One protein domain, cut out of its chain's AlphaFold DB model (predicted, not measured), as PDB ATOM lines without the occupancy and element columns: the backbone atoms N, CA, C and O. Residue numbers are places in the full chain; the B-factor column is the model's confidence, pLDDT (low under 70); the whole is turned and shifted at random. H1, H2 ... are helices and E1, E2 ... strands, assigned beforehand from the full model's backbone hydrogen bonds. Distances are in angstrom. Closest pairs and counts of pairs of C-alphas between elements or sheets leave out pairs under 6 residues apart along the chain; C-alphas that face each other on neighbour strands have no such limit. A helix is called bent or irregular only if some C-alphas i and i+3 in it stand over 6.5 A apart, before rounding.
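This is residues 29 to 94 of the 99 residues of an uncharacterized protein of Parcubacteria group bacterium Gr01-1014_19 (UniProt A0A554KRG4). A narrow two-stranded ribbon, made by the first and last elements E1 and E2, has the small helix H1 following at one of its ends, near the middle of the domain; the short helices H2, H3 and H4 form a loose group, in which H4 packs on H2 and H3 is apart from H4. A long loop, residues 39 to 51, makes an excursion between H1 and H2, and E2 runs on past the start of E1. The 66 printed residues hold four named helices and two named strands, in the order E1, H1, H2, H3, H4, E2; the sheet is antiparallel and the class is mixed. The whole is compact, with a radius of gyration of the C-alphas of 11.2 A and spans of 35 by 30 by 19 A.

E1, residues 29 to 34, begins at C-alpha 29 at (-29.983, -16.130, 0.970) and is 12.5 A long. H1 is residues 35 to 38, 5.2 A. H2, residues 52 to 59, begins at C-alpha 52 at (-36.689, -30.227, 11.815) and measures 13.1 A; it is irregular, with C-alphas 53 and 56 7.6 A apart. H3 is residues 61 to 68, 10.1 A, and H4 is residues 74 to 78, 6.1 A. E2, residues 87 to 93, is 19.1 A long and ends at C-alpha 93 at (-36.552, -9.719, 4.753).

E1 and E2 are antiparallel neighbours at 145 degrees between their directions; N 29 and O 90 are 2.9 A apart and N 88 and O 33 are 2.8 A apart, within hydrogen-bond range. The closest C-alphas of H1 and E2, those of Ile 35 and Tyr 88, are 4.8 A apart. H1 and H2 are close but not clearly touching, with the closest C-alphas, of Phe 38 and Trp 52, 6.6 A apart. H2 and H4 touch, their closest C-alphas being those of Arg 55 and Val 77, 6.1 A apart. H2 and H3 only just touch, with 3 pairs of C-alphas within 8 A, and touch only at the corner by their link; the closest C-alphas are those of Leu 58 and Ala 64, 5.4 A apart. H2 and H3 stand at a steep tilt of 65 degrees, opposite ways. H3 and H4 are apart, as are H2 and E2. Every O i to N i+4 pair is within hydrogen-bond range in H3 and H4; in H2 it is 0 of 4, with 4 of 5 O i to N i+3 pairs within range, and H1 is too short for an O i to N i+4 pair.

The two C-alphas farthest apart, of Lys 75 and Ile 94, are 35.1 A apart. The printed part has no cut. The link from H1 to H2, 13 residues, is long; the link from H4 to E2, 8 residues, is short. Mean pLDDT of the printed part is 87.0, and no printed residue is under 70.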
ATOM      1  N   VAL A  29     -31.338 -16.025   0.400       86.19
ATOM      2  CA  VAL A  29     -29.983 -16.130   0.970       86.19
ATOM      3  C   VAL A  29     -29.645 -17.581   1.256       86.19
ATOM      4  O   VAL A  29     -30.523 -18.371   1.604       86.19
ATOM      5  N   GLU A  30     -28.379 -17.961   1.115       87.44
ATOM      6  CA  GLU A  30     -27.935 -19.283   1.547       87.44
ATOM      7  C   GLU A  30     -27.886 -19.343   3.083       87.44
ATOM      8  O   GLU A  30     -27.223 -18.540   3.735       87.44
ATOM      9  N   SER A  31     -28.589 -20.308   3.682       82.75
ATOM     10  CA  SER A  31     -28.707 -20.435   5.149       82.75
ATOM     11  C   SER A  31     -27.456 -20.996   5.842       82.75
ATOM     12  O   SER A  31     -27.419 -21.122   7.068       82.75
ATOM     13  N   GLY A  32     -26.463 -21.439   5.065       86.12
ATOM     14  CA  GLY A  32     -25.315 -22.206   5.549       86.12
ATOM     15  C   GLY A  32     -25.641 -23.643   5.987       86.12
ATOM     16  O   GLY A  32     -24.755 -24.327   6.505       86.12
ATOM     17  N   TYR A  33     -26.880 -24.112   5.815       88.06
ATOM     18  CA  TYR A  33     -27.272 -25.515   5.968       88.06
ATOM     19  C   TYR A  33     -27.520 -26.142   4.595       88.06
ATOM     20  O   TYR A  33     -28.001 -25.477   3.679       88.06
ATOM     21  N   THR A  34     -27.267 -27.443   4.455       90.81
ATOM     22  CA  THR A  34     -27.863 -28.213   3.352       90.81
ATOM     23  C   THR A  34     -29.322 -28.551   3.665       90.81
ATOM     24  O   THR A  34     -29.723 -28.546   4.828       90.81
ATOM     25  N   ILE A  35     -30.137 -28.878   2.656       89.81
ATOM     26  CA  ILE A  35     -31.542 -29.297   2.837       89.81
ATOM     27  C   ILE A  35     -31.614 -30.449   3.845       89.81
ATOM     28  O   ILE A  35     -32.396 -30.408   4.795       89.81
ATOM     29  N   ARG A  36     -30.738 -31.448   3.687       90.62
ATOM     30  CA  ARG A  36     -30.580 -32.541   4.650       90.62
ATOM     31  C   ARG A  36     -30.307 -32.035   6.060       90.62
ATOM     32  O   ARG A  36     -30.939 -32.512   6.995       90.62
ATOM     33  N   GLN A  37     -29.355 -31.121   6.226       90.88
ATOM     34  CA  GLN A  37     -28.979 -30.618   7.544       90.88
ATOM     35  C   GLN A  37     -30.098 -29.787   8.185       90.88
ATOM     36  O   GLN A  37     -30.401 -29.988   9.358       90.88
ATOM     37  N   PHE A  38     -30.740 -28.905   7.417       91.12
ATOM     38  CA  PHE A  38     -31.806 -28.019   7.883       91.12
ATOM     39  C   PHE A  38     -33.005 -28.802   8.431       91.12
ATOM     40  O   PHE A  38     -33.542 -28.456   9.482       91.12
ATOM     41  N   PHE A  39     -33.374 -29.899   7.762       91.31
ATOM     42  CA  PHE A  39     -34.495 -30.766   8.131       91.31
ATOM     43  C   PHE A  39     -34.074 -32.047   8.871       91.31
ATOM     44  O   PHE A  39     -34.834 -33.013   8.889       91.31
ATOM     45  N   SER A  40     -32.882 -32.097   9.481       89.06
ATOM     46  CA  SER A  40     -32.426 -33.248  10.275       89.06
ATOM     47  C   SER A  40     -32.434 -32.960  11.774       89.06
ATOM     48  O   SER A  40     -32.024 -31.898  12.226       89.06
ATOM     49  N   HIS A  41     -32.820 -33.958  12.568       82.81
ATOM     50  CA  HIS A  41     -32.750 -33.914  14.032       82.81
ATOM     51  C   HIS A  41     -31.314 -33.989  14.574       82.81
ATOM     52  O   HIS A  41     -31.066 -33.727  15.749       82.81
ATOM     53  N   SER A  42     -30.361 -34.413  13.747       77.25
ATOM     54  CA  SER A  42     -28.959 -34.539  14.127       77.25
ATOM     55  C   SER A  42     -28.082 -34.211  12.933       77.25
ATOM     56  O   SER A  42     -28.074 -34.927  11.929       77.25
ATOM     57  N   THR A  43     -27.344 -33.114  13.052       78.31
ATOM     58  CA  THR A  43     -26.237 -32.783  12.162       78.31
ATOM     59  C   THR A  43     -24.932 -32.946  12.947       78.31
ATOM     60  O   THR A  43     -24.853 -32.468  14.083       78.31
ATOM     61  N   PRO A  44     -23.920 -33.637  12.390       72.12
ATOM     62  CA  PRO A  44     -22.679 -33.919  13.111       72.12
ATOM     63  C   PRO A  44     -21.919 -32.655  13.535       72.12
ATOM     64  O   PRO A  44     -21.179 -32.688  14.510       72.12
ATOM     65  N   GLU A  45     -22.114 -31.547  12.821       74.44
ATOM     66  CA  GLU A  45     -21.347 -30.312  13.002       74.44
ATOM     67  C   GLU A  45     -22.115 -29.213  13.752       74.44
ATOM     68  O   GLU A  45     -21.491 -28.340  14.348       74.44
ATOM     69  N   LYS A  46     -23.459 -29.221  13.714       72.44
ATOM     70  CA  LYS A  46     -24.288 -28.069  14.127       72.44
ATOM     71  C   LYS A  46     -25.450 -28.417  15.072       72.44
ATOM     72  O   LYS A  46     -26.162 -27.516  15.499       72.44
ATOM     73  N   GLY A  47     -25.642 -29.690  15.438       80.56
ATOM     74  CA  GLY A  47     -26.775 -30.122  16.273       80.56
ATOM     75  C   GLY A  47     -28.077 -30.298  15.473       80.56
ATOM     76  O   GLY A  47     -28.010 -30.602  14.281       80.56
ATOM     77  N   PRO A  48     -29.270 -30.202  16.088       82.19
ATOM     78  CA  PRO A  48     -30.530 -30.292  15.350       82.19
ATOM     79  C   PRO A  48     -30.684 -29.111  14.384       82.19
ATOM     80  O   PRO A  48     -30.462 -27.960  14.753       82.19
ATOM     81  N   GLY A  49     -31.071 -29.407  13.144       85.00
ATOM     82  CA  GLY A  49     -31.377 -28.393  12.145       85.00
ATOM     83  C   GLY A  49     -32.613 -27.577  12.540       85.00
ATOM     84  O   GLY A  49     -33.569 -28.138  13.084       85.00
ATOM     85  N   PRO A  50     -32.632 -26.264  12.256       86.44
ATOM     86  CA  PRO A  50     -33.712 -25.375  12.689       86.44
ATOM     87  C   PRO A  50     -35.066 -25.681  12.030       86.44
ATOM     88  O   PRO A  50     -36.103 -25.295  12.559       86.44
ATOM     89  N   GLY A  51     -35.077 -26.387  10.894       87.75
ATOM     90  CA  GLY A  51     -36.290 -26.776  10.176       87.75
ATOM     91  C   GLY A  51     -36.844 -28.146  10.546       87.75
ATOM     92  O   GLY A  51     -37.829 -28.577   9.954       87.75
ATOM     93  N   TRP A  52     -36.238 -28.873  11.487       88.12
ATOM     94  CA  TRP A  52     -36.689 -30.227  11.815       88.12
ATOM     95  C   TRP A  52     -38.184 -30.292  12.188       88.12
ATOM     96  O   TRP A  52     -38.901 -31.189  11.728       88.12
ATOM     97  N   ASP A  53     -38.665 -29.345  12.995       87.50
ATOM     98  CA  ASP A  53     -40.068 -29.289  13.426       87.50
ATOM     99  C   ASP A  53     -41.025 -28.946  12.278       87.50
ATOM    100  O   ASP A  53     -42.183 -29.356  12.288       87.50
ATOM    101  N   THR A  54     -40.526 -28.268  11.242       89.25
ATOM    102  CA  THR A  54     -41.286 -27.886  10.046       89.25
ATOM    103  C   THR A  54     -41.029 -28.809   8.856       89.25
ATOM    104  O   THR A  54     -41.480 -28.527   7.749       89.25
ATOM    105  N   ARG A  55     -40.360 -29.957   9.049       88.88
ATOM    106  CA  ARG A  55     -40.052 -30.904   7.959       88.88
ATOM    107  C   ARG A  55     -41.284 -31.396   7.209       88.88
ATOM    108  O   ARG A  55     -41.194 -31.692   6.026       88.88
ATOM    109  N   THR A  56     -42.440 -31.472   7.868       92.56
ATOM    110  CA  THR A  56     -43.703 -31.861   7.227       92.56
ATOM    111  C   THR A  56     -44.166 -30.856   6.177       92.56
ATOM    112  O   THR A  56     -44.891 -31.258   5.275       92.56
ATOM    113  N   SER A  57     -43.694 -29.605   6.212       90.44
ATOM    114  CA  SER A  57     -43.916 -28.630   5.140       90.44
ATOM    115  C   SER A  57     -43.323 -29.086   3.804       90.44
ATOM    116  O   SER A  57     -43.800 -28.670   2.760       90.44
ATOM    117  N   LEU A  58     -42.329 -29.986   3.799       90.25
ATOM    118  CA  LEU A  58     -41.811 -30.598   2.568       90.25
ATOM    119  C   LEU A  58     -42.819 -31.530   1.874       90.25
ATOM    120  O   LEU A  58     -42.609 -31.878   0.716       90.25
ATOM    121  N   LEU A  59     -43.873 -31.962   2.580       94.00
ATOM    122  CA  LEU A  59     -44.972 -32.749   2.008       94.00
ATOM    123  C   LEU A  59     -46.002 -31.877   1.287       94.00
ATOM    124  O   LEU A  59     -46.883 -32.415   0.623       94.00
ATOM    125  N   ASP A  60     -45.923 -30.556   1.446       94.56
ATOM    126  CA  ASP A  60     -46.719 -29.625   0.663       94.56
ATOM    127  C   ASP A  60     -46.059 -29.446  -0.709       94.56
ATOM    128  O   ASP A  60     -44.968 -28.883  -0.827       94.56
ATOM    129  N   ASP A  61     -46.706 -29.975  -1.750       92.00
ATOM    130  CA  ASP A  61     -46.150 -30.003  -3.105       92.00
ATOM    131  C   ASP A  61     -45.896 -28.593  -3.655       92.00
ATOM    132  O   ASP A  61     -44.892 -28.371  -4.339       92.00
ATOM    133  N   GLU A  62     -46.762 -27.623  -3.338       89.38
ATOM    134  CA  GLU A  62     -46.612 -26.235  -3.784       89.38
ATOM    135  C   GLU A  62     -45.387 -25.579  -3.140       89.38
ATOM    136  O   GLU A  62     -44.545 -25.005  -3.838       89.38
ATOM    137  N   TYR A  63     -45.237 -25.706  -1.821       87.62
ATOM    138  CA  TYR A  63     -44.070 -25.243  -1.080       87.62
ATOM    139  C   TYR A  63     -42.792 -25.926  -1.570       87.62
ATOM    140  O   TYR A  63     -41.787 -25.250  -1.821       87.62
ATOM    141  N   ALA A  64     -42.822 -27.248  -1.736       88.06
ATOM    142  CA  ALA A  64     -41.658 -28.028  -2.123       88.06
ATOM    143  C   ALA A  64     -41.181 -27.671  -3.540       88.06
ATOM    144  O   ALA A  64     -40.012 -27.324  -3.740       88.06
ATOM    145  N   MET A  65     -42.097 -27.642  -4.514       86.12
ATOM    146  CA  MET A  65     -41.791 -27.221  -5.884       86.12
ATOM    147  C   MET A  65     -41.299 -25.774  -5.933       86.12
ATOM    148  O   MET A  65     -40.326 -25.478  -6.627       86.12
ATOM    149  N   ARG A  66     -41.917 -24.870  -5.164       82.38
ATOM    150  CA  ARG A  66     -41.559 -23.446  -5.156       82.38
ATOM    151  C   ARG A  66     -40.171 -23.165  -4.578       82.38
ATOM    152  O   ARG A  66     -39.526 -22.216  -5.032       82.38
ATOM    153  N   ASN A  67     -39.737 -23.921  -3.569       81.31
ATOM    154  CA  ASN A  67     -38.471 -23.668  -2.870       81.31
ATOM    155  C   ASN A  67     -37.324 -24.563  -3.361       81.31
ATOM    156  O   ASN A  67     -36.186 -24.098  -3.443       81.31
ATOM    157  N   PHE A  68     -37.617 -25.806  -3.753       85.06
ATOM    158  CA  PHE A  68     -36.607 -26.813  -4.106       85.06
ATOM    159  C   PHE A  68     -36.714 -27.323  -5.545       85.06
ATOM    160  O   PHE A  68     -35.880 -28.125  -5.962       85.06
ATOM    161  N   GLY A  69     -37.731 -26.902  -6.308       84.69
ATOM    162  CA  GLY A  69     -37.936 -27.351  -7.689       84.69
ATOM    163  C   GLY A  69     -38.320 -28.829  -7.818       84.69
ATOM    164  O   GLY A  69     -38.266 -29.377  -8.917       84.69
ATOM    165  N   ARG A  70     -38.674 -29.483  -6.706       89.12
ATOM    166  CA  ARG A  70     -39.124 -30.876  -6.647       89.12
ATOM    167  C   ARG A  70     -40.017 -31.102  -5.430       89.12
ATOM    168  O   ARG A  70     -39.899 -30.381  -4.442       89.12
ATOM    169  N   THR A  71     -40.836 -32.142  -5.480       92.62
ATOM    170  CA  THR A  71     -41.594 -32.640  -4.326       92.62
ATOM    171  C   THR A  71     -40.781 -33.670  -3.537       92.62
ATOM    172  O   THR A  71     -39.749 -34.167  -4.008       92.62
ATOM    173  N   PHE A  72     -41.223 -33.975  -2.316       92.19
ATOM    174  CA  PHE A  72     -40.591 -34.963  -1.443       92.19
ATOM    175  C   PHE A  72     -41.599 -36.025  -1.028       92.19
ATOM    176  O   PHE A  72     -42.765 -35.749  -0.764       92.19
ATOM    177  N   THR A  73     -41.133 -37.262  -0.921       93.44
ATOM    178  CA  THR A  73     -41.950 -38.351  -0.386       93.44
ATOM    179  C   THR A  73     -41.969 -38.322   1.143       93.44
ATOM    180  O   THR A  73     -41.011 -37.884   1.783       93.44
ATOM    181  N   MET A  74     -43.006 -38.905   1.762       92.62
ATOM    182  CA  MET A  74     -43.031 -39.121   3.221       92.62
ATOM    183  C   MET A  74     -41.773 -39.829   3.726       92.62
ATOM    184  O   MET A  74     -41.254 -39.492   4.786       92.62
ATOM    185  N   LYS A  75     -41.253 -40.784   2.951       91.56
ATOM    186  CA  LYS A  75     -40.040 -41.512   3.314       91.56
ATOM    187  C   LYS A  75     -38.839 -40.573   3.442       91.56
ATOM    188  O   LYS A  75     -38.108 -40.684   4.415       91.56
ATOM    189  N   GLU A  76     -38.668 -39.636   2.514       90.00
ATOM    190  CA  GLU A  76     -37.583 -38.647   2.559       90.00
ATOM    191  C   GLU A  76     -37.755 -37.644   3.703       90.00
ATOM    192  O   GLU A  76     -36.792 -37.327   4.393       90.00
ATOM    193  N   VAL A  77     -38.986 -37.194   3.953       89.50
ATOM    194  CA  VAL A  77     -39.286 -36.232   5.026       89.50
ATOM    195  C   VAL A  77     -39.045 -36.820   6.416       89.50
ATOM    196  O   VAL A  77     -38.491 -36.153   7.288       89.50
ATOM    197  N   PHE A  78     -39.435 -38.076   6.642       89.38
ATOM    198  CA  PHE A  78     -39.219 -38.754   7.924       89.38
ATOM    199  C   PHE A  78     -37.862 -39.460   8.023       89.38
ATOM    200  O   PHE A  78     -37.495 -39.917   9.105       89.38
ATOM    201  N   ASN A  79     -37.097 -39.512   6.931       89.62
ATOM    202  CA  ASN A  79     -35.721 -39.983   6.918       89.62
ATOM    203  C   ASN A  79     -34.806 -38.957   6.224       89.62
ATOM    204  O   ASN A  79     -34.459 -39.134   5.050       89.62
ATOM    205  N   PRO A  80     -34.346 -37.923   6.958       83.12
ATOM    206  CA  PRO A  80     -33.558 -36.822   6.402       83.12
ATOM    207  C   PRO A  80     -32.286 -37.260   5.677       83.12
ATOM    208  O   PRO A  80     -31.818 -36.563   4.786       83.12
ATOM    209  N   SER A  81     -31.732 -38.436   5.995       86.44
ATOM    210  CA  SER A  81     -30.576 -38.992   5.272       86.44
ATOM    211  C   SER A  81     -30.828 -39.182   3.769       86.44
ATOM    212  O   SER A  81     -29.881 -39.199   2.985       86.44
ATOM    213  N   GLN A  82     -32.096 -39.289   3.362       89.44
ATOM    214  CA  GLN A  82     -32.507 -39.400   1.964       89.44
ATOM    215  C   GLN A  82     -32.748 -38.046   1.295       89.44
ATOM    216  O   GLN A  82     -32.892 -37.997   0.074       89.44
ATOM    217  N   LEU A  83     -32.776 -36.952   2.062       89.44
ATOM    218  CA  LEU A  83     -32.841 -35.614   1.497       89.44
ATOM    219  C   LEU A  83     -31.541 -35.299   0.742       89.44
ATOM    220  O   LEU A  83     -30.459 -35.785   1.118       89.44
ATOM    221  N   PRO A  84     -31.639 -34.486  -0.323       88.62
ATOM    222  CA  PRO A  84     -30.483 -34.054  -1.086       88.62
ATOM    223  C   PRO A  84     -29.524 -33.268  -0.196       88.62
ATOM    224  O   PRO A  84     -29.928 -32.443   0.626       88.62
ATOM    225  N   ASP A  85     -28.236 -33.511  -0.403       89.12
ATOM    226  CA  ASP A  85     -27.172 -32.728   0.212       89.12
ATOM    227  C   ASP A  85     -26.862 -31.510  -0.669       89.12
ATOM    228  O   ASP A  85     -25.797 -31.386  -1.261       89.12
ATOM    229  N   ALA A  86     -27.878 -30.665  -0.847       88.31
ATOM    230  CA  ALA A  86     -27.813 -29.435  -1.629       88.31
ATOM    231  C   ALA A  86     -28.024 -28.224  -0.710       88.31
ATOM    232  O   ALA A  86     -28.673 -28.386   0.328       88.31
ATOM    233  N   PRO A  87     -27.519 -27.027  -1.060       88.06
ATOM    234  CA  PRO A  87     -27.689 -25.834  -0.236       88.06
ATOM    235  C   PRO A  87     -29.168 -25.538   0.042       88.06
ATOM    236  O   PRO A  87     -30.010 -25.614  -0.857       88.06
ATOM    237  N   TYR A  88     -29.489 -25.214   1.294       88.19
ATOM    238  CA  TYR A  88     -30.796 -24.695   1.674       88.19
ATOM    239  C   TYR A  88     -30.757 -23.169   1.619       88.19
ATOM    240  O   TYR A  88     -29.940 -22.526   2.288       88.19
ATOM    241  N   TYR A  89     -31.674 -22.608   0.837       85.50
ATOM    242  CA  TYR A  89     -31.860 -21.172   0.712       85.50
ATOM    243  C   TYR A  89     -33.082 -20.744   1.509       85.50
ATOM    244  O   TYR A  89     -34.148 -21.343   1.364       85.50
ATOM    245  N   ASP A  90     -32.924 -19.691   2.298       83.88
ATOM    246  CA  ASP A  90     -34.002 -19.078   3.058       83.88
ATOM    247  C   ASP A  90     -34.385 -17.715   2.465       83.88
ATOM    248  O   ASP A  90     -33.699 -17.183   1.585       83.88
ATOM    249  N   TRP A  91     -35.507 -17.162   2.919       84.25
ATOM    250  CA  TRP A  91     -36.019 -15.874   2.465       84.25
ATOM    251  C   TRP A  91     -35.833 -14.851   3.576       84.25
ATOM    252  O   TRP A  91     -36.610 -14.794   4.525       84.25
ATOM    253  N   GLU A  92     -34.827 -13.997   3.433       84.19
ATOM    254  CA  GLU A  92     -34.535 -12.949   4.402       84.19
ATOM    255  C   GLU A  92     -35.222 -11.643   4.011       84.19
ATOM    256  O   GLU A  92     -35.156 -11.205   2.864       84.19
ATOM    257  N   LEU A  93     -35.886 -10.998   4.966       85.50
ATOM    258  CA  LEU A  93     -36.552  -9.719   4.753       85.50
ATOM    259  C   LEU A  93     -35.533  -8.612   4.414       85.50
ATOM    260  O   LEU A  93     -34.621  -8.322   5.183       85.50
ATOM    261  N   ILE A  94     -35.727  -7.940   3.282       82.12
ATOM    262  CA  ILE A  94     -34.984  -6.754   2.853       82.12
ATOM    263  C   ILE A  94     -35.592  -5.528   3.557       82.12
ATOM    264  O   ILE A  94     -36.493  -4.876   3.025       82.12
TER     265      ILE A  94